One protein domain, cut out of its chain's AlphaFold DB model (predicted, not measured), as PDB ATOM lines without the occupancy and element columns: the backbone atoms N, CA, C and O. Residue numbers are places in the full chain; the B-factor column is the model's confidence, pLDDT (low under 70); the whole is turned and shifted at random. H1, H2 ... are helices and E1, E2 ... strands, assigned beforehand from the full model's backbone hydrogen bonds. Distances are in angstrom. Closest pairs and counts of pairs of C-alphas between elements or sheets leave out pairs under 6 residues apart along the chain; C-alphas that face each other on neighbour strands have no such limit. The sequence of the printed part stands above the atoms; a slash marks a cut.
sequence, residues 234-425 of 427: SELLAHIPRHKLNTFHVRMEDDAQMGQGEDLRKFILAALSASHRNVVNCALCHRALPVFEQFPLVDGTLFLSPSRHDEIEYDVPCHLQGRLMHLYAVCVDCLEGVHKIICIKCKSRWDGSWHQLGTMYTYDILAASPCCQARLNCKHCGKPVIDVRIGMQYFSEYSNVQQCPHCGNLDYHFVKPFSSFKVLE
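This is residues 234 to 425 of the 427 residues of the protein "Headcase protein-like protein" of Camelus ferus (UniProt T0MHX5). With little regular structure, the model has a strongly twisted antiparallel sheet E3 E5 E4 near its middle, with residues 267 to 274 of H3 packed on one face at the E4 edge; hairpin E1 E2 packs on E5, and E6 pairs with E7. Of 192 printed residues, 72 are in six named helices and seven strands, mixed. The whole is compact, radius of gyration of the C-alphas 16.7 A, spanning 49 by 37 by 32 A.

Find C-alpha 234 at (-21.369, -64.207, 19.337): H1 is residues 234-239, H2 253-257, H3 260-274, 21.3 A long, E1 279-281, E2 288-290, E3 300-305, E4 317-320, E5 323-331, 25.6 A long, H4 332-335, E6 340-343, H5 373-376, H6 395-399, and E7 421-424, with C-alpha 424 at (-42.534, -53.321, 29.017).

Within hydrogen-bond range are N 303 and O 328 of E3 and E5, 2.9 A, and N 318 and O 325 of hairpin E4 E5, 2.8 A. H3 is on this sheet, closest C-alphas Ala 271 and Cys 318, 6.0 A. In H3 every O i to N i+4 pair is within range.

The printed part has no cut. E6 to H5 is a long link. Residues 254 to 260 and 425 have pLDDT under 70.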
ATOM      1  N   SER A 234     -20.154 -63.388  19.482       74.12
ATOM      2  CA  SER A 234     -21.369 -64.207  19.337       74.12
ATOM      3  C   SER A 234     -22.560 -63.644  20.110       74.12
ATOM      4  O   SER A 234     -23.647 -63.544  19.548       74.12
ATOM      5  N   GLU A 235     -22.345 -63.207  21.354       78.56
ATOM      6  CA  GLU A 235     -23.385 -62.580  22.183       78.56
ATOM      7  C   GLU A 235     -23.899 -61.281  21.549       78.56
ATOM      8  O   GLU A 235     -25.100 -61.077  21.405       78.56
ATOM      9  N   LEU A 236     -22.989 -60.424  21.084       82.38
ATOM     10  CA  LEU A 236     -23.341 -59.186  20.395       82.38
ATOM     11  C   LEU A 236     -24.119 -59.474  19.098       82.38
ATOM     12  O   LEU A 236     -25.129 -58.837  18.812       82.38
ATOM     13  N   LEU A 237     -23.666 -60.460  18.323       80.50
ATOM     14  CA  LEU A 237     -24.270 -60.868  17.054       80.50
ATOM     15  C   LEU A 237     -25.651 -61.513  17.227       80.50
ATOM     16  O   LEU A 237     -26.442 -61.473  16.286       80.50
ATOM     17  N   ALA A 238     -25.951 -62.091  18.392       82.44
ATOM     18  CA  ALA A 238     -27.260 -62.670  18.685       82.44
ATOM     19  C   ALA A 238     -28.363 -61.602  18.765       82.44
ATOM     20  O   ALA A 238     -29.497 -61.863  18.365       82.44
ATOM     21  N   HIS A 239     -28.016 -60.395  19.224       83.31
ATOM     22  CA  HIS A 239     -28.969 -59.301  19.445       83.31
ATOM     23  C   HIS A 239     -29.013 -58.287  18.292       83.31
ATOM     24  O   HIS A 239     -29.987 -57.549  18.154       83.31
ATOM     25  N   ILE A 240     -27.984 -58.236  17.436       82.25
ATOM     26  CA  ILE A 240     -27.923 -57.281  16.320       82.25
ATOM     27  C   ILE A 240     -28.577 -57.852  15.053       82.25
ATOM     28  O   ILE A 240     -28.171 -58.907  14.555       82.25
ATOM     29  N   PRO A 241     -29.509 -57.118  14.415       78.50
ATOM     30  CA  PRO A 241     -30.005 -57.483  13.094       78.50
ATOM     31  C   PRO A 241     -28.869 -57.601  12.068       78.50
ATOM     32  O   PRO A 241     -28.091 -56.669  11.884       78.50
ATOM     33  N   ARG A 242     -28.816 -58.705  11.306       74.38
ATOM     34  CA  ARG A 242     -27.722 -58.994  10.346       74.38
ATOM     35  C   ARG A 242     -27.373 -57.845   9.388       74.38
ATOM     36  O   ARG A 242     -26.220 -57.691   9.010       74.38
ATOM     37  N   HIS A 243     -28.349 -57.024   9.001       71.38
ATOM     38  CA  HIS A 243     -28.148 -55.883   8.098       71.38
ATOM     39  C   HIS A 243     -27.412 -54.687   8.736       71.38
ATOM     40  O   HIS A 243     -26.964 -53.793   8.017       71.38
ATOM     41  N   LYS A 244     -27.270 -54.677  10.066       76.12
ATOM     42  CA  LYS A 244     -26.506 -53.701  10.853       76.12
ATOM     43  C   LYS A 244     -25.101 -54.194  11.206       76.12
ATOM     44  O   LYS A 244     -24.367 -53.511  11.902       76.12
ATOM     45  N   LEU A 245     -24.678 -55.353  10.709       77.06
ATOM     46  CA  LEU A 245     -23.318 -55.854  10.923       77.06
ATOM     47  C   LEU A 245     -22.337 -55.188   9.953       77.06
ATOM     48  O   LEU A 245     -21.906 -55.776   8.967       77.06
ATOM     49  N   ASN A 246     -22.040 -53.917  10.201       73.44
ATOM     50  CA  ASN A 246     -21.090 -53.116   9.434       73.44
ATOM     51  C   ASN A 246     -20.542 -51.968  10.295       73.44
ATOM     52  O   ASN A 246     -21.132 -51.618  11.319       73.44
ATOM     53  N   THR A 247     -19.454 -51.343   9.840       71.44
ATOM     54  CA  THR A 247     -18.754 -50.266  10.568       71.44
ATOM     55  C   THR A 247     -19.613 -49.024  10.825       71.44
ATOM     56  O   THR A 247     -19.320 -48.248  11.728       71.44
ATOM     57  N   PHE A 248     -20.717 -48.832  10.092       73.00
ATOM     58  CA  PHE A 248     -21.624 -47.701  10.319       73.00
ATOM     59  C   PHE A 248     -22.513 -47.882  11.551       73.00
ATOM     60  O   PHE A 248     -22.859 -46.899  12.199       73.00
ATOM     61  N   HIS A 249     -22.886 -49.119  11.874       80.94
ATOM     62  CA  HIS A 249     -23.821 -49.419  12.964       80.94
ATOM     63  C   HIS A 249     -23.134 -50.060  14.165       80.94
ATOM     64  O   HIS A 249     -23.627 -49.933  15.278       80.94
ATOM     65  N   VAL A 250     -21.990 -50.711  13.967       84.81
ATOM     66  CA  VAL A 250     -21.174 -51.271  15.043       84.81
ATOM     67  C   VAL A 250     -19.777 -50.712  14.896       84.81
ATOM     68  O   VAL A 250     -19.140 -50.891  13.859       84.81
ATOM     69  N   ARG A 251     -19.298 -50.021  15.926       84.88
ATOM     70  CA  ARG A 251     -17.928 -49.528  15.937       84.88
ATOM     71  C   ARG A 251     -16.972 -50.683  16.199       84.88
ATOM     72  O   ARG A 251     -17.028 -51.292  17.265       84.88
ATOM     73  N   MET A 252     -16.103 -50.951  15.233       81.44
ATOM     74  CA  MET A 252     -15.107 -52.022  15.288       81.44
ATOM     75  C   MET A 252     -13.710 -51.446  15.553       81.44
ATOM     76  O   MET A 252     -13.480 -50.248  15.380       81.44
ATOM     77  N   GLU A 253     -12.775 -52.293  15.983       70.06
ATOM     78  CA  GLU A 253     -11.388 -51.897  16.271       70.06
ATOM     79  C   GLU A 253     -10.626 -51.409  15.021       70.06
ATOM     80  O   GLU A 253      -9.871 -50.442  15.107       70.06
ATOM     81  N   ASP A 254     -10.885 -51.999  13.849       57.66
ATOM     82  CA  ASP A 254     -10.135 -51.748  12.604       57.66
ATOM     83  C   ASP A 254     -10.337 -50.350  11.981       57.66
ATOM     84  O   ASP A 254      -9.624 -49.981  11.046       57.66
ATOM     85  N   ASP A 255     -11.226 -49.511  12.529       55.31
ATOM     86  CA  ASP A 255     -11.320 -48.086  12.158       55.31
ATOM     87  C   ASP A 255     -10.096 -47.265  12.653       55.31
ATOM     88  O   ASP A 255     -10.016 -46.047  12.462       55.31
ATOM     89  N   ALA A 256      -9.109 -47.933  13.266       47.78
ATOM     90  CA  ALA A 256      -7.860 -47.408  13.819       47.78
ATOM     91  C   ALA A 256      -6.914 -46.707  12.823       47.78
ATOM     92  O   ALA A 256      -5.865 -46.213  13.236       47.78
ATOM     93  N   GLN A 257      -7.271 -46.560  11.542       48.34
ATOM     94  CA  GLN A 257      -6.540 -45.639  10.657       48.34
ATOM     95  C   GLN A 257      -6.748 -44.155  11.017       48.34
ATOM     96  O   GLN A 257      -6.079 -43.288  10.461       48.34
ATOM     97  N   MET A 258      -7.627 -43.846  11.980       55.81
ATOM     98  CA  MET A 258      -7.860 -42.491  12.478       55.81
ATOM     99  C   MET A 258      -7.783 -42.475  14.020       55.81
ATOM    100  O   MET A 258      -8.732 -42.875  14.694       55.81
ATOM    101  N   GLY A 259      -6.673 -41.996  14.600       62.03
ATOM    102  CA  GLY A 259      -6.357 -42.045  16.049       62.03
ATOM    103  C   GLY A 259      -7.423 -41.514  17.031       62.03
ATOM    104  O   GLY A 259      -7.378 -41.816  18.219       62.03
ATOM    105  N   GLN A 260      -8.456 -40.824  16.542       65.75
ATOM    106  CA  GLN A 260      -9.601 -40.346  17.327       65.75
ATOM    107  C   GLN A 260     -10.380 -41.461  18.050       65.75
ATOM    108  O   GLN A 260     -11.002 -41.214  19.084       65.75
ATOM    109  N   GLY A 261     -10.392 -42.690  17.519       75.50
ATOM    110  CA  GLY A 261     -11.050 -43.812  18.195       75.50
ATOM    111  C   GLY A 261     -10.322 -44.275  19.448       75.50
ATOM    112  O   GLY A 261     -10.962 -44.597  20.449       75.50
ATOM    113  N   GLU A 262      -8.994 -44.252  19.418       83.44
ATOM    114  CA  GLU A 262      -8.180 -44.674  20.548       83.44
ATOM    115  C   GLU A 262      -8.306 -43.695  21.723       83.44
ATOM    116  O   GLU A 262      -8.460 -44.133  22.863       83.44
ATOM    117  N   ASP A 263      -8.324 -42.389  21.445       86.88
ATOM    118  CA  ASP A 263      -8.514 -41.354  22.466       86.88
ATOM    119  C   ASP A 263      -9.883 -41.463  23.140       86.88
ATOM    120  O   ASP A 263      -9.976 -41.413  24.368       86.88
ATOM    121  N   LEU A 264     -10.947 -41.692  22.357       88.12
ATOM    122  CA  LEU A 264     -12.280 -41.913  22.917       88.12
ATOM    123  C   LEU A 264     -12.313 -43.161  23.805       88.12
ATOM    124  O   LEU A 264     -12.867 -43.130  24.903       88.12
ATOM    125  N   ARG A 265     -11.717 -44.262  23.340       91.25
ATOM    126  CA  ARG A 265     -11.633 -45.509  24.105       91.25
ATOM    127  C   ARG A 265     -10.896 -45.298  25.427       91.25
ATOM    128  O   ARG A 265     -11.421 -45.664  26.475       91.25
ATOM    129  N   LYS A 266      -9.715 -44.674  25.385       91.31
ATOM    130  CA  LYS A 266      -8.918 -44.342  26.577       91.31
ATOM    131  C   LYS A 266      -9.706 -43.464  27.546       91.31
ATOM    132  O   LYS A 266      -9.698 -43.743  28.738       91.31
ATOM    133  N   PHE A 267     -10.419 -42.459  27.039       92.75
ATOM    134  CA  PHE A 267     -11.277 -41.591  27.845       92.75
ATOM    135  C   PHE A 267     -12.364 -42.381  28.593       92.75
ATOM    136  O   PHE A 267     -12.496 -42.237  29.807       92.75
ATOM    137  N   ILE A 268     -13.098 -43.253  27.892       93.69
ATOM    138  CA  ILE A 268     -14.171 -44.070  28.481       93.69
ATOM    139  C   ILE A 268     -13.615 -45.015  29.554       93.69
ATOM    140  O   ILE A 268     -14.127 -45.057  30.673       93.69
ATOM    141  N   LEU A 269     -12.552 -45.757  29.228       93.81
ATOM    142  CA  LEU A 269     -11.954 -46.729  30.146       93.81
ATOM    143  C   LEU A 269     -11.328 -46.052  31.371       93.81
ATOM    144  O   LEU A 269     -11.435 -46.580  32.474       93.81
ATOM    145  N   ALA A 270     -10.732 -44.866  31.212       93.50
ATOM    146  CA  ALA A 270     -10.206 -44.091  32.332       93.50
ATOM    147  C   ALA A 270     -11.319 -43.653  33.297       93.50
ATOM    148  O   ALA A 270     -11.161 -43.805  34.508       93.50
ATOM    149  N   ALA A 271     -12.455 -43.171  32.783       93.94
ATOM    150  CA  ALA A 271     -13.591 -42.768  33.614       93.94
ATOM    151  C   ALA A 271     -14.206 -43.950  34.386       93.94
ATOM    152  O   ALA A 271     -14.477 -43.856  35.586       93.94
ATOM    153  N   LEU A 272     -14.370 -45.092  33.714       94.31
ATOM    154  CA  LEU A 272     -14.873 -46.322  34.325       94.31
ATOM    155  C   LEU A 272     -13.895 -46.892  35.358       94.31
ATOM    156  O   LEU A 272     -14.311 -47.290  36.446       94.31
ATOM    157  N   SER A 273     -12.592 -46.854  35.066       94.12
ATOM    158  CA  SER A 273     -11.548 -47.268  36.006       94.12
ATOM    159  C   SER A 273     -11.512 -46.374  37.243       94.12
ATOM    160  O   SER A 273     -11.407 -46.896  38.348       94.12
ATOM    161  N   ALA A 274     -11.630 -45.052  37.080       92.81
ATOM    162  CA  ALA A 274     -11.689 -44.103  38.195       92.81
ATOM    163  C   ALA A 274     -12.935 -44.305  39.074       92.81
ATOM    164  O   ALA A 274     -12.919 -43.985  40.257       92.81
ATOM    165  N   SER A 275     -13.998 -44.871  38.501       92.25
ATOM    166  CA  SER A 275     -15.225 -45.237  39.217       92.25
ATOM    167  C   SER A 275     -15.210 -46.679  39.747       92.25
ATOM    168  O   SER A 275     -16.217 -47.143  40.280       92.25
ATOM    169  N   HIS A 276     -14.096 -47.404  39.588       91.94
ATOM    170  CA  HIS A 276     -13.938 -48.818  39.940       91.94
ATOM    171  C   HIS A 276     -14.992 -49.747  39.299       91.94
ATOM    172  O   HIS A 276     -15.525 -50.648  39.949       91.94
ATOM    173  N   ARG A 277     -15.317 -49.533  38.013       90.94
ATOM    174  CA  ARG A 277     -16.342 -50.297  37.278       90.94
ATOM    175  C   ARG A 277     -15.780 -50.978  36.030       90.94
ATOM    176  O   ARG A 277     -15.293 -50.314  35.125       90.94
ATOM    177  N   ASN A 278     -15.949 -52.295  35.937       91.81
ATOM    178  CA  ASN A 278     -15.798 -53.079  34.698       91.81
ATOM    179  C   ASN A 278     -17.143 -53.575  34.133       91.81
ATOM    180  O   ASN A 278     -17.176 -54.272  33.123       91.81
ATOM    181  N   VAL A 279     -18.247 -53.220  34.787       93.38
ATOM    182  CA  VAL A 279     -19.618 -53.509  34.371       93.38
ATOM    183  C   VAL A 279     -20.425 -52.229  34.542       93.38
ATOM    184  O   VAL A 279     -20.307 -51.541  35.558       93.38
ATOM    185  N   VAL A 280     -21.242 -51.923  33.543       94.38
ATOM    186  CA  VAL A 280     -22.282 -50.888  33.591       94.38
ATOM    187  C   VAL A 280     -23.625 -51.573  33.385       94.38
ATOM    188  O   VAL A 280     -23.654 -52.632  32.769       94.38
ATOM    189  N   ASN A 281     -24.747 -51.013  33.833       95.00
ATOM    190  CA  ASN A 281     -26.048 -51.586  33.479       95.00
ATOM    191  C   ASN A 281     -26.776 -50.679  32.496       95.00
ATOM    192  O   ASN A 281     -26.564 -49.466  32.426       95.00
ATOM    193  N   CYS A 282     -27.655 -51.292  31.713       94.94
ATOM    194  CA  CYS A 282     -28.542 -50.558  30.837       94.94
ATOM    195  C   CYS A 282     -29.443 -49.632  31.666       94.94
ATOM    196  O   CYS A 282     -30.165 -50.090  32.546       94.94
ATOM    197  N   ALA A 283     -29.467 -48.346  31.331       94.12
ATOM    198  CA  ALA A 283     -30.281 -47.341  32.010       94.12
ATOM    199  C   ALA A 283     -31.802 -47.545  31.848       94.12
ATOM    200  O   ALA A 283     -32.585 -46.876  32.514       94.12
ATOM    201  N   LEU A 284     -32.227 -48.443  30.951       93.56
ATOM    202  CA  LEU A 284     -33.635 -48.730  30.679       93.56
ATOM    203  C   LEU A 284     -34.082 -50.058  31.299       93.56
ATOM    204  O   LEU A 284     -35.038 -50.074  32.065       93.56
ATOM    205  N   CYS A 285     -33.414 -51.170  30.975       93.31
ATOM    206  CA  CYS A 285     -33.807 -52.503  31.457       93.31
ATOM    207  C   CYS A 285     -32.942 -53.040  32.606       93.31
ATOM    208  O   CYS A 285     -33.145 -54.168  33.037       93.31
ATOM    209  N   HIS A 286     -31.945 -52.284  33.072       93.06
ATOM    210  CA  HIS A 286     -31.018 -52.671  34.143       93.06
ATOM    211  C   HIS A 286     -30.182 -53.940  33.893       93.06
ATOM    212  O   HIS A 286     -29.437 -54.355  34.781       93.06
ATOM    213  N   ARG A 287     -30.215 -54.517  32.680       93.06
ATOM    214  CA  ARG A 287     -29.313 -55.601  32.250       93.06
ATOM    215  C   ARG A 287     -27.856 -55.177  32.446       93.06
ATOM    216  O   ARG A 287     -27.462 -54.117  31.957       93.06
ATOM    217  N   ALA A 288     -27.071 -56.008  33.125       93.81
ATOM    218  CA  ALA A 288     -25.633 -55.818  33.277       93.81
ATOM    219  C   ALA A 288     -24.919 -55.985  31.924       93.81
ATOM    220  O   ALA A 288     -25.191 -56.921  31.171       93.81
ATOM    221  N   LEU A 289     -24.012 -55.063  31.622       93.88
ATOM    222  CA  LEU A 289     -23.229 -54.986  30.396       93.88
ATOM    223  C   LEU A 289     -21.745 -54.968  30.780       93.88
ATOM    224  O   LEU A 289     -21.258 -53.964  31.315       93.88
ATOM    225  N   PRO A 290     -21.018 -56.068  30.534       93.06
ATOM    226  CA  PRO A 290     -19.578 -56.084  30.713       93.06
ATOM    227  C   PRO A 290     -18.902 -55.043  29.820       93.06
ATOM    228  O   PRO A 290     -19.312 -54.826  28.677       93.06
ATOM    229  N   VAL A 291     -17.863 -54.404  30.357       93.69
ATOM    230  CA  VAL A 291     -17.039 -53.441  29.630       93.69
ATOM    231  C   VAL A 291     -15.791 -54.145  29.110       93.69
ATOM    232  O   VAL A 291     -15.034 -54.758  29.871       93.69
ATOM    233  N   PHE A 292     -15.569 -54.022  27.807       91.44
ATOM    234  CA  PHE A 292     -14.443 -54.617  27.106       91.44
ATOM    235  C   PHE A 292     -13.319 -53.606  26.874       91.44
ATOM    236  O   PHE A 292     -13.553 -52.406  26.739       91.44
ATOM    237  N   GLU A 293     -12.083 -54.094  26.808       88.69
ATOM    238  CA  GLU A 293     -10.888 -53.257  26.609       88.69
ATOM    239  C   GLU A 293     -10.754 -52.682  25.183       88.69
ATOM    240  O   GLU A 293     -10.036 -51.697  24.965       88.69
ATOM    241  N   GLN A 294     -11.465 -53.280  24.223       86.62
ATOM    242  CA  GLN A 294     -11.479 -52.946  22.798       86.62
ATOM    243  C   GLN A 294     -12.911 -52.716  22.308       86.62
ATOM    244  O   GLN A 294     -13.876 -53.225  22.881       86.62
ATOM    245  N   PHE A 295     -13.051 -51.943  21.229       87.44
ATOM    246  CA  PHE A 295     -14.337 -51.783  20.556       87.44
ATOM    247  C   PHE A 295     -14.831 -53.129  20.000       87.44
ATOM    248  O   PHE A 295     -14.027 -53.854  19.415       87.44
ATOM    249  N   PRO A 296     -16.135 -53.452  20.094       90.62
ATOM    250  CA  PRO A 296     -17.212 -52.738  20.800       90.62
ATOM    251  C   PRO A 296     -17.076 -52.791  22.336       90.62
ATOM    252  O   PRO A 296     -17.052 -53.881  22.916       90.62
ATOM    253  N   LEU A 297     -17.053 -51.622  22.999       92.06
ATOM    254  CA  LEU A 297     -16.752 -51.529  24.442       92.06
ATOM    255  C   LEU A 297     -17.851 -52.095  25.340       92.06
ATOM    256  O   LEU A 297     -17.564 -52.529  26.448       92.06
ATOM    257  N   VAL A 298     -19.097 -52.088  24.877       94.81
ATOM    258  CA  VAL A 298     -20.249 -52.701  25.545       94.81
ATOM    259  C   VAL A 298     -21.173 -53.284  24.481       94.81
ATOM    260  O   VAL A 298     -21.169 -52.824  23.335       94.81
ATOM    261  N   ASP A 299     -22.007 -54.250  24.864       93.81
ATOM    262  CA  ASP A 299     -23.082 -54.767  24.010       93.81
ATOM    263  C   ASP A 299     -24.275 -53.799  24.005       93.81
ATOM    264  O   ASP A 299     -25.348 -54.043  24.564       93.81
ATOM    265  N   GLY A 300     -24.045 -52.632  23.410       95.62
ATOM    266  CA  GLY A 300     -24.948 -51.494  23.440       95.62
ATOM    267  C   GLY A 300     -24.241 -50.206  23.040       95.62
ATOM    268  O   GLY A 300     -23.223 -50.232  22.353       95.62
ATOM    269  N   THR A 301     -24.747 -49.080  23.518       96.12
ATOM    270  CA  THR A 301     -24.180 -47.750  23.281       96.12
ATOM    271  C   THR A 301     -24.004 -47.028  24.606       96.12
ATOM    272  O   THR A 301     -24.883 -47.073  25.469       96.12
ATOM    273  N   LEU A 302     -22.877 -46.336  24.757       97.38
ATOM    274  CA  LEU A 302     -22.629 -45.426  25.868       97.38
ATOM    275  C   LEU A 302     -23.063 -44.004  25.501       97.38
ATOM    276  O   LEU A 302     -23.054 -43.613  24.333       97.38
ATOM    277  N   PHE A 303     -23.406 -43.188  26.487       96.62
ATOM    278  CA  PHE A 303     -23.674 -41.776  26.251       96.62
ATOM    279  C   PHE A 303     -23.420 -40.920  27.487       96.62
ATOM    280  O   PHE A 303     -23.489 -41.405  28.613       96.62
ATOM    281  N   LEU A 304     -23.133 -39.640  27.266       96.00
ATOM    282  CA  LEU A 304     -22.943 -38.647  28.316       96.00
ATOM    283  C   LEU A 304     -24.192 -37.782  28.468       96.00
ATOM    284  O   LEU A 304     -24.601 -37.114  27.520       96.00
ATOM    285  N   SER A 305     -24.758 -37.729  29.670       95.69
ATOM    286  CA  SER A 305     -25.811 -36.774  30.020       95.69
ATOM    287  C   SER A 305     -25.239 -35.625  30.856       95.69
ATOM    288  O   SER A 305     -24.411 -35.867  31.736       95.69
ATOM    289  N   PRO A 306     -25.662 -34.371  30.625       95.19
ATOM    290  CA  PRO A 306     -25.241 -33.231  31.442       95.19
ATOM    291  C   PRO A 306     -25.953 -33.164  32.800       95.19
ATOM    292  O   PRO A 306     -25.635 -32.313  33.625       95.19
ATOM    293  N   SER A 307     -26.965 -34.003  33.021       92.06
ATOM    294  CA  SER A 307     -27.673 -34.109  34.292       92.06
ATOM    295  C   SER A 307     -27.509 -35.514  34.848       92.06
ATOM    296  O   SER A 307     -27.566 -36.499  34.110       92.06
ATOM    297  N   ARG A 308     -27.323 -35.602  36.164       91.88
ATOM    298  CA  ARG A 308     -27.400 -36.870  36.879       91.88
ATOM    299  C   ARG A 308     -28.842 -37.380  36.854       91.88
ATOM    300  O   ARG A 308     -29.774 -36.599  37.038       91.88
ATOM    301  N   HIS A 309     -29.013 -38.677  36.628       89.00
ATOM    302  CA  HIS A 309     -30.297 -39.364  36.715       89.00
ATOM    303  C   HIS A 309     -30.306 -40.184  38.001       89.00
ATOM    304  O   HIS A 309     -29.646 -41.218  38.084       89.00
ATOM    305  N   ASP A 310     -31.027 -39.700  39.013       85.19
ATOM    306  CA  ASP A 310     -31.027 -40.292  40.359       85.19
ATOM    307  C   ASP A 310     -31.595 -41.719  40.398       85.19
ATOM    308  O   ASP A 310     -31.344 -42.452  41.350       85.19
ATOM    309  N   GLU A 311     -32.334 -42.135  39.363       84.38
ATOM    310  CA  GLU A 311     -32.837 -43.507  39.234       84.38
ATOM    311  C   GLU A 311     -31.736 -44.542  38.961       84.38
ATOM    312  O   GLU A 311     -31.978 -45.743  39.087       84.38
ATOM    313  N   ILE A 312     -30.535 -44.103  38.578       83.38
ATOM    314  CA  ILE A 312     -29.379 -44.980  38.402       83.38
ATOM    315  C   ILE A 312     -28.512 -44.892  39.657       83.38
ATOM    316  O   ILE A 312     -27.907 -43.864  39.956       83.38
ATOM    317  N   GLU A 313     -28.451 -46.004  40.388       77.31
ATOM    318  CA  GLU A 313     -27.768 -46.100  41.683       77.31
ATOM    319  C   GLU A 313     -26.264 -45.781  41.595       77.31
ATOM    320  O   GLU A 313     -25.676 -45.241  42.531       77.31
ATOM    321  N   TYR A 314     -25.640 -46.076  40.454       76.69
ATOM    322  CA  TYR A 314     -24.218 -45.858  40.217       76.69
ATOM    323  C   TYR A 314     -24.006 -44.763  39.169       76.69
ATOM    324  O   TYR A 314     -24.412 -44.872  38.016       76.69
ATOM    325  N   ASP A 315     -23.331 -43.700  39.587       80.62
ATOM    326  CA  ASP A 315     -22.934 -42.602  38.716       80.62
ATOM    327  C   ASP A 315     -21.489 -42.803  38.244       80.62
ATOM    328  O   ASP A 315     -20.632 -43.225  39.025       80.62
ATOM    329  N   VAL A 316     -21.220 -42.498  36.976       93.00
ATOM    330  CA  VAL A 316     -19.873 -42.503  36.393       93.00
ATOM    331  C   VAL A 316     -19.590 -41.086  35.884       93.00
ATOM    332  O   VAL A 316     -19.948 -40.755  34.747       93.00
ATOM    333  N   PRO A 317     -19.001 -40.215  36.724       93.56
ATOM    334  CA  PRO A 317     -18.733 -38.832  36.361       93.56
ATOM    335  C   PRO A 317     -17.549 -38.722  35.395       93.56
ATOM    336  O   PRO A 317     -16.496 -39.333  35.575       93.56
ATOM    337  N   CYS A 318     -17.701 -37.864  34.393       91.88
ATOM    338  CA  CYS A 318     -16.730 -37.614  33.337       91.88
ATOM    339  C   CYS A 318     -16.539 -36.107  33.151       91.88
ATOM    340  O   CYS A 318     -17.514 -35.362  33.086       91.88
ATOM    341  N   HIS A 319     -15.297 -35.649  32.981       90.56
ATOM    342  CA  HIS A 319     -15.024 -34.260  32.608       90.56
ATOM    343  C   HIS A 319     -14.784 -34.166  31.103       90.56
ATOM    344  O   HIS A 319     -13.737 -34.582  30.608       90.56
ATOM    345  N   LEU A 320     -15.742 -33.598  30.373       87.62
ATOM    346  CA  LEU A 320     -15.613 -33.343  28.941       87.62
ATOM    347  C   LEU A 320     -15.547 -31.832  28.711       87.62
ATOM    348  O   LEU A 320     -16.487 -31.113  29.033       87.62
ATOM    349  N   GLN A 321     -14.425 -31.343  28.171       86.88
ATOM    350  CA  GLN A 321     -14.208 -29.910  27.898       86.88
ATOM    351  C   GLN A 321     -14.443 -29.011  29.132       86.88
ATOM    352  O   GLN A 321     -15.019 -27.929  29.036       86.88
ATOM    353  N   GLY A 322     -14.036 -29.480  30.316       87.50
ATOM    354  CA  GLY A 322     -14.215 -28.759  31.583       87.50
ATOM    355  C   GLY A 322     -15.642 -28.780  32.143       87.50
ATOM    356  O   GLY A 322     -15.896 -28.137  33.157       87.50
ATOM    357  N   ARG A 323     -16.573 -29.513  31.520       90.50
ATOM    358  CA  ARG A 323     -17.931 -29.726  32.032       90.50
ATOM    359  C   ARG A 323     -18.044 -31.103  32.668       90.50
ATOM    360  O   ARG A 323     -17.577 -32.085  32.093       90.50
ATOM    361  N   LEU A 324     -18.683 -31.154  33.833       93.38
ATOM    362  CA  LEU A 324     -19.079 -32.409  34.457       93.38
ATOM    363  C   LEU A 324     -20.246 -33.011  33.669       93.38
ATOM    364  O   LEU A 324     -21.250 -32.346  33.424       93.38
ATOM    365  N   MET A 325     -20.079 -34.263  33.269       95.31
ATOM    366  CA  MET A 325     -21.049 -35.079  32.553       95.31
ATOM    367  C   MET A 325     -21.150 -36.437  33.248       95.31
ATOM    368  O   MET A 325     -20.246 -36.831  33.979       95.31
ATOM    369  N   HIS A 326     -22.216 -37.175  32.974       95.50
ATOM    370  CA  HIS A 326     -22.498 -38.467  33.593       95.50
ATOM    371  C   HIS A 326     -22.627 -39.539  32.508       95.50
ATOM    372  O   HIS A 326     -23.380 -39.351  31.551       95.50
ATOM    373  N   LEU A 327     -21.871 -40.631  32.622       96.06
ATOM    374  CA  LEU A 327     -21.834 -41.714  31.639       96.06
ATOM    375  C   LEU A 327     -22.900 -42.774  31.935       96.06
ATOM    376  O   LEU A 327     -22.961 -43.324  33.031       96.06
ATOM    377  N   TYR A 328     -23.684 -43.115  30.916       96.25
ATOM    378  CA  TYR A 328     -24.722 -44.145  30.965       96.25
ATOM    379  C   TYR A 328     -24.600 -45.106  29.785       96.25
ATOM    380  O   TYR A 328     -23.958 -44.796  28.780       96.25
ATOM    381  N   ALA A 329     -25.256 -46.262  29.888       96.31
ATOM    382  CA  ALA A 329     -25.300 -47.278  28.841       96.31
ATOM    383  C   ALA A 329     -26.742 -47.655  28.475       96.31
ATOM    384  O   ALA A 329     -27.619 -47.697  29.337       96.31
ATOM    385  N   VAL A 330     -26.990 -48.004  27.214       96.44
ATOM    386  CA  VAL A 330     -28.224 -48.674  26.770       96.44
ATOM    387  C   VAL A 330     -27.851 -49.923  25.978       96.44
ATOM    388  O   VAL A 330     -27.020 -49.836  25.080       96.44
ATOM    389  N   CYS A 331     -28.426 -51.080  26.319       95.88
ATOM    390  CA  CYS A 331     -28.118 -52.349  25.651       95.88
ATOM    391  C   CYS A 331     -28.696 -52.420  24.229       95.88
ATOM    392  O   CYS A 331     -29.633 -51.687  23.901       95.88
ATOM    393  N   VAL A 332     -28.184 -53.355  23.419       94.88
ATOM    394  CA  VAL A 332     -28.688 -53.610  22.055       94.88
ATOM    395  C   VAL A 332     -30.201 -53.844  22.039       94.88
ATOM    396  O   VAL A 332     -30.898 -53.184  21.282       94.88
ATOM    397  N   ASP A 333     -30.734 -54.691  22.922       93.56
ATOM    398  CA  ASP A 333     -32.170 -55.023  22.956       93.56
ATOM    399  C   ASP A 333     -33.070 -53.802  23.160       93.56
ATOM    400  O   ASP A 333     -34.159 -53.696  22.593       93.56
ATOM    401  N   CYS A 334     -32.625 -52.867  24.001       94.81
ATOM    402  CA  CYS A 334     -33.340 -51.623  24.238       94.81
ATOM    403  C   CYS A 334     -33.240 -50.678  23.037       94.81
ATOM    404  O   CYS A 334     -34.232 -50.044  22.686       94.81
ATOM    405  N   LEU A 335     -32.066 -50.584  22.405       93.75
ATOM    406  CA  LEU A 335     -31.852 -49.744  21.223       93.75
ATOM    407  C   LEU A 335     -32.654 -50.253  20.020       93.75
ATOM    408  O   LEU A 335     -33.342 -49.476  19.364       93.75
ATOM    409  N   GLU A 336     -32.612 -51.557  19.768       89.50
ATOM    410  CA  GLU A 336     -33.227 -52.222  18.614       89.50
ATOM    411  C   GLU A 336     -34.727 -52.509  18.793       89.50
ATOM    412  O   GLU A 336     -35.382 -53.025  17.888       89.50
ATOM    413  N   GLY A 337     -35.304 -52.153  19.945       88.06
ATOM    414  CA  GLY A 337     -36.741 -52.267  20.191       88.06
ATOM    415  C   GLY A 337     -37.231 -53.686  20.487       88.06
ATOM    416  O   GLY A 337     -38.434 -53.936  20.380       88.06
ATOM    417  N   VAL A 338     -36.330 -54.594  20.882       89.25
ATOM    418  CA  VAL A 338     -36.685 -55.896  21.477       89.25
ATOM    419  C   VAL A 338     -37.438 -55.649  22.783       89.25
ATOM    420  O   VAL A 338     -38.551 -56.141  22.972       89.25
ATOM    421  N   HIS A 339     -36.889 -54.791  23.647       90.56
ATOM    422  CA  HIS A 339     -37.634 -54.269  24.785       90.56
ATOM    423  C   HIS A 339     -38.593 -53.171  24.328       90.56
ATOM    424  O   HIS A 339     -38.201 -52.179  23.706       90.56
ATOM    425  N   LYS A 340     -39.873 -53.297  24.690       91.31
ATOM    426  CA  LYS A 340     -40.882 -52.302  24.326       91.31
ATOM    427  C   LYS A 340     -40.826 -51.122  25.295       91.31
ATOM    428  O   LYS A 340     -41.506 -51.097  26.318       91.31
ATOM    429  N   ILE A 341     -40.042 -50.111  24.937       94.50
ATOM    430  CA  ILE A 341     -39.894 -48.867  25.701       94.50
ATOM    431  C   ILE A 341     -40.921 -47.844  25.212       94.50
ATOM    432  O   ILE A 341     -40.944 -47.486  24.034       94.50
ATOM    433  N   ILE A 342     -41.786 -47.363  26.105       95.25
ATOM    434  CA  ILE A 342     -42.843 -46.398  25.772       95.25
ATOM    435  C   ILE A 342     -42.741 -45.134  26.618       95.25
ATOM    436  O   ILE A 342     -42.471 -45.181  27.816       95.25
ATOM    437  N   CYS A 343     -43.011 -43.981  26.010       95.50
ATOM    438  CA  CYS A 343     -43.114 -42.731  26.754       95.50
ATOM    439  C   CYS A 343     -44.342 -42.758  27.671       95.50
ATOM    440  O   CYS A 343     -45.457 -43.028  27.221       95.50
ATOM    441  N   ILE A 344     -44.187 -42.394  28.948       96.12
ATOM    442  CA  ILE A 344     -45.325 -42.399  29.879       96.12
ATOM    443  C   ILE A 344     -46.399 -41.366  29.509       96.12
ATOM    444  O   ILE A 344     -47.564 -41.567  29.859       96.12
ATOM    445  N   LYS A 345     -46.020 -40.287  28.805       95.88
ATOM    446  CA  LYS A 345     -46.901 -39.164  28.453       95.88
ATOM    447  C   LYS A 345     -47.719 -39.428  27.189       95.88
ATOM    448  O   LYS A 345     -48.938 -39.367  27.259       95.88
ATOM    449  N   CYS A 346     -47.077 -39.735  26.059       94.56
ATOM    450  CA  CYS A 346     -47.778 -39.942  24.781       94.56
ATOM    451  C   CYS A 346     -47.975 -41.410  24.391       94.56
ATOM    452  O   CYS A 346     -48.631 -41.680  23.393       94.56
ATOM    453  N   LYS A 347     -47.404 -42.359  25.147       94.38
ATOM    454  CA  LYS A 347     -47.430 -43.808  24.868       94.38
ATOM    455  C   LYS A 347     -46.725 -44.245  23.578       94.38
ATOM    456  O   LYS A 347     -46.637 -45.448  23.336       94.38
ATOM    457  N   SER A 348     -46.165 -43.317  22.799       89.88
ATOM    458  CA  SER A 348     -45.318 -43.636  21.649       89.88
ATOM    459  C   SER A 348     -44.108 -44.461  22.076       89.88
ATOM    460  O   SER A 348     -43.539 -44.236  23.152       89.88
ATOM    461  N   ARG A 349     -43.721 -45.405  21.217       91.94
ATOM    462  CA  ARG A 349     -42.496 -46.186  21.397       91.94
ATOM    463  C   ARG A 349     -41.277 -45.283  21.233       91.94
ATOM    464  O   ARG A 349     -41.298 -44.363  20.418       91.94
ATOM    465  N   TRP A 350     -40.247 -45.545  22.025       92.06
ATOM    466  CA  TRP A 350     -38.920 -44.998  21.784       92.06
ATOM    467  C   TRP A 350     -38.185 -45.882  20.775       92.06
ATOM    468  O   TRP A 350     -38.327 -47.103  20.813       92.06
ATOM    469  N   ASP A 351     -37.435 -45.253  19.879       84.94
ATOM    470  CA  ASP A 351     -36.609 -45.918  18.876       84.94
ATOM    471  C   ASP A 351     -35.167 -45.440  19.057       84.94
ATOM    472  O   ASP A 351     -34.869 -44.255  18.884       84.94
ATOM    473  N   GLY A 352     -34.296 -46.365  19.461       88.94
ATOM    474  CA  GLY A 352     -32.868 -46.132  19.637       88.94
ATOM    475  C   GLY A 352     -32.018 -46.730  18.521       88.94
ATOM    476  O   GLY A 352     -30.797 -46.604  18.571       88.94
ATOM    477  N   SER A 353     -32.635 -47.349  17.515       84.75
ATOM    478  CA  SER A 353     -31.992 -48.270  16.574       84.75
ATOM    479  C   SER A 353     -31.042 -47.573  15.584       84.75
ATOM    480  O   SER A 353     -30.293 -48.212  14.845       84.75
ATOM    481  N   TRP A 354     -31.058 -46.242  15.575       82.62
ATOM    482  CA  TRP A 354     -30.193 -45.373  14.781       82.62
ATOM    483  C   TRP A 354     -28.856 -45.049  15.461       82.62
ATOM    484  O   TRP A 354     -27.983 -44.458  14.825       82.62
ATOM    485  N   HIS A 355     -28.675 -45.418  16.732       89.38
ATOM    486  CA  HIS A 355     -27.405 -45.224  17.421       89.38
ATOM    487  C   HIS A 355     -26.407 -46.314  17.049       89.38
ATOM    488  O   HIS A 355     -26.722 -47.503  17.040       89.38
ATOM    489  N   GLN A 356     -25.172 -45.898  16.795       89.81
ATOM    490  CA  GLN A 356     -24.060 -46.806  16.591       89.81
ATOM    491  C   GLN A 356     -23.735 -47.524  17.909       89.81
ATOM    492  O   GLN A 356     -23.646 -46.906  18.975       89.81
ATOM    493  N   LEU A 357     -23.534 -48.833  17.820       92.19
ATOM    494  CA  LEU A 357     -23.195 -49.724  18.919       92.19
ATOM    495  C   LEU A 357     -21.685 -49.741  19.166       92.19
ATOM    496  O   LEU A 357     -20.876 -49.463  18.278       92.19
ATOM    497  N   GLY A 358     -21.297 -50.069  20.392       90.56
ATOM    498  CA  GLY A 358     -19.910 -50.165  20.831       90.56
ATOM    499  C   GLY A 358     -19.223 -48.830  21.096       90.56
ATOM    500  O   GLY A 358     -18.113 -48.838  21.613       90.56
ATOM    501  N   THR A 359     -19.847 -47.698  20.763       90.69
ATOM    502  CA  THR A 359     -19.270 -46.349  20.891       90.69
ATOM    503  C   THR A 359     -19.933 -45.542  22.014       90.69
ATOM    504  O   THR A 359     -20.786 -46.052  22.743       90.69
ATOM    505  N   MET A 360     -19.543 -44.270  22.146       94.19
ATOM    506  CA  MET A 360     -20.139 -43.306  23.069       94.19
ATOM    507  C   MET A 360     -20.624 -42.043  22.348       94.19
ATOM    508  O   MET A 360     -19.910 -41.503  21.502       94.19
ATOM    509  N   TYR A 361     -21.792 -41.533  22.739       94.81
ATOM    510  CA  TYR A 361     -22.292 -40.207  22.359       94.81
ATOM    511  C   TYR A 361     -22.027 -39.163  23.448       94.81
ATOM    512  O   TYR A 361     -22.051 -39.457  24.639       94.81
ATOM    513  N   THR A 362     -21.805 -37.911  23.060       94.06
ATOM    514  CA  THR A 362     -21.523 -36.799  23.987       94.06
ATOM    515  C   THR A 362     -22.779 -36.035  24.428       94.06
ATOM    516  O   THR A 362     -22.683 -34.908  24.910       94.06
ATOM    517  N   TYR A 363     -23.957 -36.631  24.243       95.19
ATOM    518  CA  TYR A 363     -25.263 -36.057  24.565       95.19
ATOM    519  C   TYR A 363     -26.226 -37.134  25.079       95.19
ATOM    520  O   TYR A 363     -26.019 -38.326  24.851       95.19
ATOM    521  N   ASP A 364     -27.307 -36.714  25.738       96.06
ATOM    522  CA  ASP A 364     -28.352 -37.600  26.243       96.06
ATOM    523  C   ASP A 364     -29.203 -38.150  25.088       96.06
ATOM    524  O   ASP A 364     -29.993 -37.438  24.458       96.06
ATOM    525  N   ILE A 365     -29.034 -39.440  24.797       95.69
ATOM    526  CA  ILE A 365     -29.678 -40.100  23.655       95.69
ATOM    527  C   ILE A 365     -31.196 -40.252  23.812       95.69
ATOM    528  O   ILE A 365     -31.917 -40.382  22.822       95.69
ATOM    529  N   LEU A 366     -31.718 -40.190  25.042       94.00
ATOM    530  CA  LEU A 366     -33.161 -40.186  25.274       94.00
ATOM    531  C   LEU A 366     -33.754 -38.797  25.032       94.00
ATOM    532  O   LEU A 366     -34.908 -38.679  24.607       94.00
ATOM    533  N   ALA A 367     -32.995 -37.733  25.304       95.38
ATOM    534  CA  ALA A 367     -33.370 -36.358  24.969       95.38
ATOM    535  C   ALA A 367     -33.365 -36.099  23.455       95.38
ATOM    536  O   ALA A 367     -34.231 -35.371  22.974       95.38
ATOM    537  N   ALA A 368     -32.442 -36.728  22.722       93.44
ATOM    538  CA  ALA A 368     -32.176 -36.474  21.307       93.44
ATOM    539  C   ALA A 368     -33.392 -36.606  20.371       93.44
ATOM    540  O   ALA A 368     -33.484 -35.881  19.388       93.44
ATOM    541  N   SER A 369     -34.330 -37.514  20.656       88.00
ATOM    542  CA  SER A 369     -35.502 -37.766  19.802       88.00
ATOM    543  C   SER A 369     -36.812 -37.626  20.589       88.00
ATOM    544  O   SER A 369     -37.385 -38.619  21.052       88.00
ATOM    545  N   PRO A 370     -37.310 -36.392  20.801       90.69
ATOM    546  CA  PRO A 370     -38.524 -36.147  21.571       90.69
ATOM    547  C   PRO A 370     -39.776 -36.636  20.826       90.69
ATOM    548  O   PRO A 370     -40.150 -36.120  19.780       90.69
ATOM    549  N   CYS A 371     -40.498 -37.583  21.418       90.38
ATOM    550  CA  CYS A 371     -41.714 -38.155  20.830       90.38
ATOM    551  C   CYS A 371     -42.994 -37.312  21.009       90.38
ATOM    552  O   CYS A 371     -44.024 -37.637  20.421       90.38
ATOM    553  N   CYS A 372     -42.992 -36.284  21.868       92.00
ATOM    554  CA  CYS A 372     -44.170 -35.451  22.141       92.00
ATOM    555  C   CYS A 372     -43.821 -34.110  22.804       92.00
ATOM    556  O   CYS A 372     -42.727 -33.932  23.337       92.00
ATOM    557  N   GLN A 373     -44.791 -33.188  22.848       95.06
ATOM    558  CA  GLN A 373     -44.605 -31.835  23.394       95.06
ATOM    559  C   GLN A 373     -44.141 -31.854  24.851       95.06
ATOM    560  O   GLN A 373     -43.276 -31.077  25.232       95.06
ATOM    561  N   ALA A 374     -44.641 -32.797  25.653       96.50
ATOM    562  CA  ALA A 374     -44.257 -32.927  27.057       96.50
ATOM    563  C   ALA A 374     -42.745 -33.165  27.257       96.50
ATOM    564  O   ALA A 374     -42.195 -32.770  28.287       96.50
ATOM    565  N   ARG A 375     -42.053 -33.766  26.275       95.69
ATOM    566  CA  ARG A 375     -40.587 -33.925  26.291       95.69
ATOM    567  C   ARG A 375     -39.861 -32.589  26.107       95.69
ATOM    568  O   ARG A 375     -38.773 -32.426  26.645       95.69
ATOM    569  N   LEU A 376     -40.489 -31.632  25.421       96.88
ATOM    570  CA  LEU A 376     -39.961 -30.293  25.136       96.88
ATOM    571  C   LEU A 376     -40.519 -29.198  26.055       96.88
ATOM    572  O   LEU A 376     -40.312 -28.004  25.827       96.88
ATOM    573  N   ASN A 377     -41.219 -29.588  27.117       97.50
ATOM    574  CA  ASN A 377     -41.723 -28.649  28.107       97.50
ATOM    575  C   ASN A 377     -40.657 -28.302  29.143       97.50
ATOM    576  O   ASN A 377     -39.829 -29.134  29.521       97.50
ATOM    577  N   CYS A 378     -40.733 -27.078  29.647       97.88
ATOM    578  CA  CYS A 378     -39.913 -26.582  30.734       97.88
ATOM    579  C   CYS A 378     -40.099 -27.457  31.978       97.88
ATOM    580  O   CYS A 378     -41.232 -27.769  32.346       97.88
ATOM    581  N   LYS A 379     -38.998 -27.821  32.642       95.62
ATOM    582  CA  LYS A 379     -39.042 -28.568  33.912       95.62
ATOM    583  C   LYS A 379     -39.698 -27.766  35.040       95.62
ATOM    584  O   LYS A 379     -40.354 -28.349  35.889       95.62
ATOM    585  N   HIS A 380     -39.553 -26.440  35.009       97.19
ATOM    586  CA  HIS A 380     -40.041 -25.548  36.057       97.19
ATOM    587  C   HIS A 380     -41.524 -25.177  35.894       97.19
ATOM    588  O   HIS A 380     -42.324 -25.431  36.785       97.19
ATOM    589  N   CYS A 381     -41.919 -24.599  34.754       97.69
ATOM    590  CA  CYS A 381     -43.291 -24.104  34.561       97.69
ATOM    591  C   CYS A 381     -44.193 -25.020  33.718       97.69
ATOM    592  O   CYS A 381     -45.359 -24.698  33.501       97.69
ATOM    593  N   GLY A 382     -43.662 -26.116  33.166       97.06
ATOM    594  CA  GLY A 382     -44.422 -27.063  32.344       97.06
ATOM    595  C   GLY A 382     -44.841 -26.561  30.956       97.06
ATOM    596  O   GLY A 382     -45.385 -27.348  30.182       97.06
ATOM    597  N   LYS A 383     -44.580 -25.294  30.607       97.94
ATOM    598  CA  LYS A 383     -44.882 -24.713  29.286       97.94
ATOM    599  C   LYS A 383     -43.849 -25.136  28.228       97.94
ATOM    600  O   LYS A 383     -42.707 -25.422  28.597       97.94
ATOM    601  N   PRO A 384     -44.210 -25.182  26.933       96.75
ATOM    602  CA  PRO A 384     -43.286 -25.568  25.865       96.75
ATOM    603  C   PRO A 384     -42.086 -24.616  25.794       96.75
ATOM    604  O   PRO A 384     -42.262 -23.406  25.717       96.75
ATOM    605  N   VAL A 385     -40.859 -25.144  25.828       97.44
ATOM    606  CA  VAL A 385     -39.661 -24.331  25.533       97.44
ATOM    607  C   VAL A 385     -39.513 -24.183  24.023       97.44
ATOM    608  O   VAL A 385     -39.196 -23.103  23.539       97.44
ATOM    609  N   ILE A 386     -39.786 -25.266  23.289       92.19
ATOM    610  CA  ILE A 386     -39.803 -25.317  21.827       92.19
ATOM    611  C   ILE A 386     -41.015 -26.138  21.389       92.19
ATOM    612  O   ILE A 386     -41.386 -27.119  22.043       92.19
ATOM    613  N   ASP A 387     -41.649 -25.724  20.292       83.69
ATOM    614  CA  ASP A 387     -42.748 -26.466  19.681       83.69
ATOM    615  C   ASP A 387     -42.230 -27.809  19.165       83.69
ATOM    616  O   ASP A 387     -41.252 -27.857  18.419       83.69
ATOM    617  N   VAL A 388     -42.933 -28.890  19.506       85.19
ATOM    618  CA  VAL A 388     -42.776 -30.214  18.908       85.19
ATOM    619  C   VAL A 388     -43.349 -30.247  17.484       85.19
ATOM    620  O   VAL A 388     -43.910 -31.248  17.076       85.19
ATOM    621  N   ARG A 389     -43.198 -29.190  16.690       80.56
ATOM    622  CA  ARG A 389     -43.264 -29.156  15.217       80.56
ATOM    623  C   ARG A 389     -42.129 -28.338  14.601       80.56
ATOM    624  O   ARG A 389     -41.978 -28.330  13.382       80.56
ATOM    625  N   ILE A 390     -41.318 -27.707  15.454       83.88
ATOM    626  CA  ILE A 390     -40.121 -26.961  15.080       83.88
ATOM    627  C   ILE A 390     -38.855 -27.663  15.538       83.88
ATOM    628  O   ILE A 390     -38.108 -27.969  14.636       83.88
ATOM    629  N   GLY A 391     -38.673 -27.888  16.858       85.06
ATOM    630  CA  GLY A 391     -37.652 -28.668  17.610       85.06
ATOM    631  C   GLY A 391     -36.201 -28.181  17.470       85.06
ATOM    632  O   GLY A 391     -36.008 -26.982  17.301       85.06
ATOM    633  N   MET A 392     -35.195 -29.075  17.534       84.88
ATOM    634  CA  MET A 392     -33.764 -28.759  17.308       84.88
ATOM    635  C   MET A 392     -33.105 -29.468  16.116       84.88
ATOM    636  O   MET A 392     -33.441 -30.611  15.796       84.88
ATOM    637  N   GLN A 393     -32.145 -28.779  15.484       82.00
ATOM    638  CA  GLN A 393     -31.490 -29.222  14.253       82.00
ATOM    639  C   GLN A 393     -30.638 -30.447  14.524       82.00
ATOM    640  O   GLN A 393     -30.736 -31.452  13.809       82.00
ATOM    641  N   TYR A 394     -29.844 -30.368  15.586       84.56
ATOM    642  CA  TYR A 394     -28.946 -31.423  15.981       84.56
ATOM    643  C   TYR A 394     -29.443 -32.191  17.203       84.56
ATOM    644  O   TYR A 394     -29.937 -31.614  18.170       84.56
ATOM    645  N   PHE A 395     -29.208 -33.501  17.219       89.12
ATOM    646  CA  PHE A 395     -29.538 -34.353  18.366       89.12
ATOM    647  C   PHE A 395     -28.866 -33.899  19.667       89.12
ATOM    648  O   PHE A 395     -29.478 -33.924  20.736       89.12
ATOM    649  N   SER A 396     -27.629 -33.412  19.575       90.12
ATOM    650  CA  SER A 396     -26.878 -32.902  20.722       90.12
ATOM    651  C   SER A 396     -27.481 -31.632  21.326       90.12
ATOM    652  O   SER A 396     -27.324 -31.396  22.521       90.12
ATOM    653  N   GLU A 397     -28.208 -30.823  20.545       93.44
ATOM    654  CA  GLU A 397     -28.812 -29.577  21.038       93.44
ATOM    655  C   GLU A 397     -29.908 -29.823  22.069       93.44
ATOM    656  O   GLU A 397     -30.132 -28.976  22.938       93.44
ATOM    657  N   TYR A 398     -30.541 -30.999  22.042       95.62
ATOM    658  CA  TYR A 398     -31.517 -31.365  23.062       95.62
ATOM    659  C   TYR A 398     -30.886 -31.537  24.453       95.62
ATOM    660  O   TYR A 398     -31.584 -31.476  25.461       95.62
ATOM    661  N   SER A 399     -29.566 -31.707  24.525       96.25
ATOM    662  CA  SER A 399     -28.813 -31.795  25.781       96.25
ATOM    663  C   SER A 399     -28.158 -30.473  26.188       96.25
ATOM    664  O   SER A 399     -27.386 -30.442  27.139       96.25
ATOM    665  N   ASN A 400     -28.439 -29.365  25.502       95.06
ATOM    666  CA  ASN A 400     -27.901 -28.057  25.873       95.06
ATOM    667  C   ASN A 400     -28.776 -27.357  26.921       95.06
ATOM    668  O   ASN A 400     -29.982 -27.593  27.010       95.06
ATOM    669  N   VAL A 401     -28.166 -26.449  27.688       96.19
ATOM    670  CA  VAL A 401     -28.906 -25.523  28.556       96.19
ATOM    671  C   VAL A 401     -29.757 -24.610  27.677       96.19
ATOM    672  O   VAL A 401     -29.247 -24.016  26.730       96.19
ATOM    673  N   GLN A 402     -31.042 -24.487  28.001       95.50
ATOM    674  CA  GLN A 402     -31.974 -23.603  27.303       95.50
ATOM    675  C   GLN A 402     -32.648 -22.660  28.299       95.50
ATOM    676  O   GLN A 402     -32.952 -23.040  29.433       95.50
ATOM    677  N   GLN A 403     -32.924 -21.431  27.865       97.75
ATOM    678  CA  GLN A 403     -33.750 -20.501  28.628       97.75
ATOM    679  C   GLN A 403     -35.222 -20.726  28.293       97.75
ATOM    680  O   GLN A 403     -35.609 -20.704  27.126       97.75
ATOM    681  N   CYS A 404     -36.068 -20.928  29.302       98.00
ATOM    682  CA  CYS A 404     -37.504 -21.024  29.061       98.00
ATOM    683  C   CYS A 404     -38.074 -19.651  28.648       98.00
ATOM    684  O   CYS A 404     -37.988 -18.715  29.446       98.00
ATOM    685  N   PRO A 405     -38.756 -19.524  27.490       97.69
ATOM    686  CA  PRO A 405     -39.319 -18.249  27.032       97.69
ATOM    687  C   PRO A 405     -40.502 -17.763  27.885       97.69
ATOM    688  O   PRO A 405     -40.955 -16.634  27.733       97.69
ATOM    689  N   HIS A 406     -41.024 -18.609  28.778       97.94
ATOM    690  CA  HIS A 406     -42.199 -18.296  29.587       97.94
ATOM    691  C   HIS A 406     -41.894 -17.948  31.045       97.94
ATOM    692  O   HIS A 406     -42.654 -17.192  31.641       97.94
ATOM    693  N   CYS A 407     -40.846 -18.525  31.639       98.12
ATOM    694  CA  CYS A 407     -40.486 -18.281  33.043       98.12
ATOM    695  C   CYS A 407     -39.017 -17.890  33.248       98.12
ATOM    696  O   CYS A 407     -38.597 -17.711  34.383       98.12
ATOM    697  N   GLY A 408     -38.214 -17.809  32.182       97.88
ATOM    698  CA  GLY A 408     -36.810 -17.393  32.242       97.88
ATOM    699  C   GLY A 408     -35.834 -18.422  32.823       97.88
ATOM    700  O   GLY A 408     -34.632 -18.177  32.772       97.88
ATOM    701  N   ASN A 409     -36.307 -19.568  33.332       98.06
ATOM    702  CA  ASN A 409     -35.450 -20.578  33.962       98.06
ATOM    703  C   ASN A 409     -34.441 -21.175  32.964       98.06
ATOM    704  O   ASN A 409     -34.841 -21.661  31.898       98.06
ATOM    705  N   LEU A 410     -33.159 -21.168  33.334       97.69
ATOM    706  CA  LEU A 410     -32.055 -21.780  32.592       97.69
ATOM    707  C   LEU A 410     -31.827 -23.201  33.108       97.69
ATOM    708  O   LEU A 410     -31.513 -23.382  34.279       97.69
ATOM    709  N   ASP A 411     -32.017 -24.205  32.253       97.19
ATOM    710  CA  ASP A 411     -31.890 -25.618  32.637       97.19
ATOM    711  C   ASP A 411     -31.700 -26.511  31.395       97.19
ATOM    712  O   ASP A 411     -31.981 -26.107  30.261       97.19
ATOM    713  N   TYR A 412     -31.288 -27.757  31.608       96.94
ATOM    714  CA  TYR A 412     -31.330 -28.849  30.637       96.94
ATOM    715  C   TYR A 412     -32.764 -29.373  30.504       96.94
ATOM    716  O   TYR A 412     -33.085 -30.492  30.914       96.94
ATOM    717  N   HIS A 413     -33.673 -28.546  29.978       97.25
ATOM    718  CA  HIS A 413     -35.117 -28.819  30.032       97.25
ATOM    719  C   HIS A 413     -35.518 -30.153  29.394       97.25
ATOM    720  O   HIS A 413     -36.469 -30.773  29.874       97.25
ATOM    721  N   PHE A 414     -34.827 -30.614  28.349       97.25
ATOM    722  CA  PHE A 414     -35.229 -31.798  27.571       97.25
ATOM    723  C   PHE A 414     -34.612 -33.112  28.058       97.25
ATOM    724  O   PHE A 414     -35.098 -34.186  27.700       97.25
ATOM    725  N   VAL A 415     -33.613 -33.039  28.939       96.69
ATOM    726  CA  VAL A 415     -33.087 -34.196  29.670       96.69
ATOM    727  C   VAL A 415     -34.083 -34.540  30.773       96.69
ATOM    728  O   VAL A 415     -34.087 -33.923  31.838       96.69
ATOM    729  N   LYS A 416     -35.016 -35.455  30.491       95.06
ATOM    730  CA  LYS A 416     -36.007 -35.915  31.478       95.06
ATOM    731  C   LYS A 416     -35.504 -37.164  32.203       95.06
ATOM    732  O   LYS A 416     -34.760 -37.918  31.586       95.06
ATOM    733  N   PRO A 417     -35.999 -37.421  33.424       93.06
ATOM    734  CA  PRO A 417     -35.643 -38.622  34.175       93.06
ATOM    735  C   PRO A 417     -35.967 -39.913  33.407       93.06
ATOM    736  O   PRO A 417     -36.894 -39.925  32.577       93.06
ATOM    737  N   PHE A 418     -35.251 -41.006  33.684       91.00
ATOM    738  CA  PHE A 418     -35.484 -42.302  33.026       91.00
ATOM    739  C   PHE A 418     -36.897 -42.832  33.281       91.00
ATOM    740  O   PHE A 418     -37.518 -43.385  32.373       91.00
ATOM    741  N   SER A 419     -37.470 -42.523  34.448       91.25
ATOM    742  CA  SER A 419     -38.872 -42.799  34.801       91.25
ATOM    743  C   SER A 419     -39.905 -42.155  33.859       91.25
ATOM    744  O   SER A 419     -41.084 -42.512  33.880       91.25
ATOM    745  N   SER A 420     -39.491 -41.230  32.979       93.38
ATOM    746  CA  SER A 420     -40.333 -40.713  31.889       93.38
ATOM    747  C   SER A 420     -40.589 -41.728  30.762       93.38
ATOM    748  O   SER A 420     -41.456 -41.500  29.905       93.38
ATOM    749  N   PHE A 421     -39.893 -42.863  30.789       94.81
ATOM    750  CA  PHE A 421     -40.160 -44.040  29.979       94.81
ATOM    751  C   PHE A 421     -40.577 -45.218  30.858       94.81
ATOM    752  O   PHE A 421     -40.186 -45.336  32.014       94.81
ATOM    753  N   LYS A 422     -41.392 -46.104  30.288       94.44
ATOM    754  CA  LYS A 422     -41.721 -47.402  30.872       94.44
ATOM    755  C   LYS A 422     -41.194 -48.486  29.946       94.44
ATOM    756  O   LYS A 422     -41.563 -48.505  28.769       94.44
ATOM    757  N   VAL A 423     -40.376 -49.380  30.483       92.94
ATOM    758  CA  VAL A 423     -39.989 -50.613  29.798       92.94
ATOM    759  C   VAL A 423     -41.080 -51.644  30.046       92.94
ATOM    760  O   VAL A 423     -41.474 -51.888  31.183       92.94
ATOM    761  N   LEU A 424     -41.642 -52.176  28.968       87.56
ATOM    762  CA  LEU A 424     -42.534 -53.321  29.017       87.56
ATOM    763  C   LEU A 424     -41.682 -54.540  28.671       87.56
ATOM    764  O   LEU A 424     -41.105 -54.581  27.581       87.56
ATOM    765  N   GLU A 425     -41.569 -55.477  29.610       65.19
ATOM    766  CA  GLU A 425     -40.867 -56.740  29.384       65.19
ATOM    767  C   GLU A 425     -41.485 -57.456  28.178       65.19
ATOM    768  O   GLU A 425     -42.710 -57.495  28.010       65.19
TER     769      GLU A 425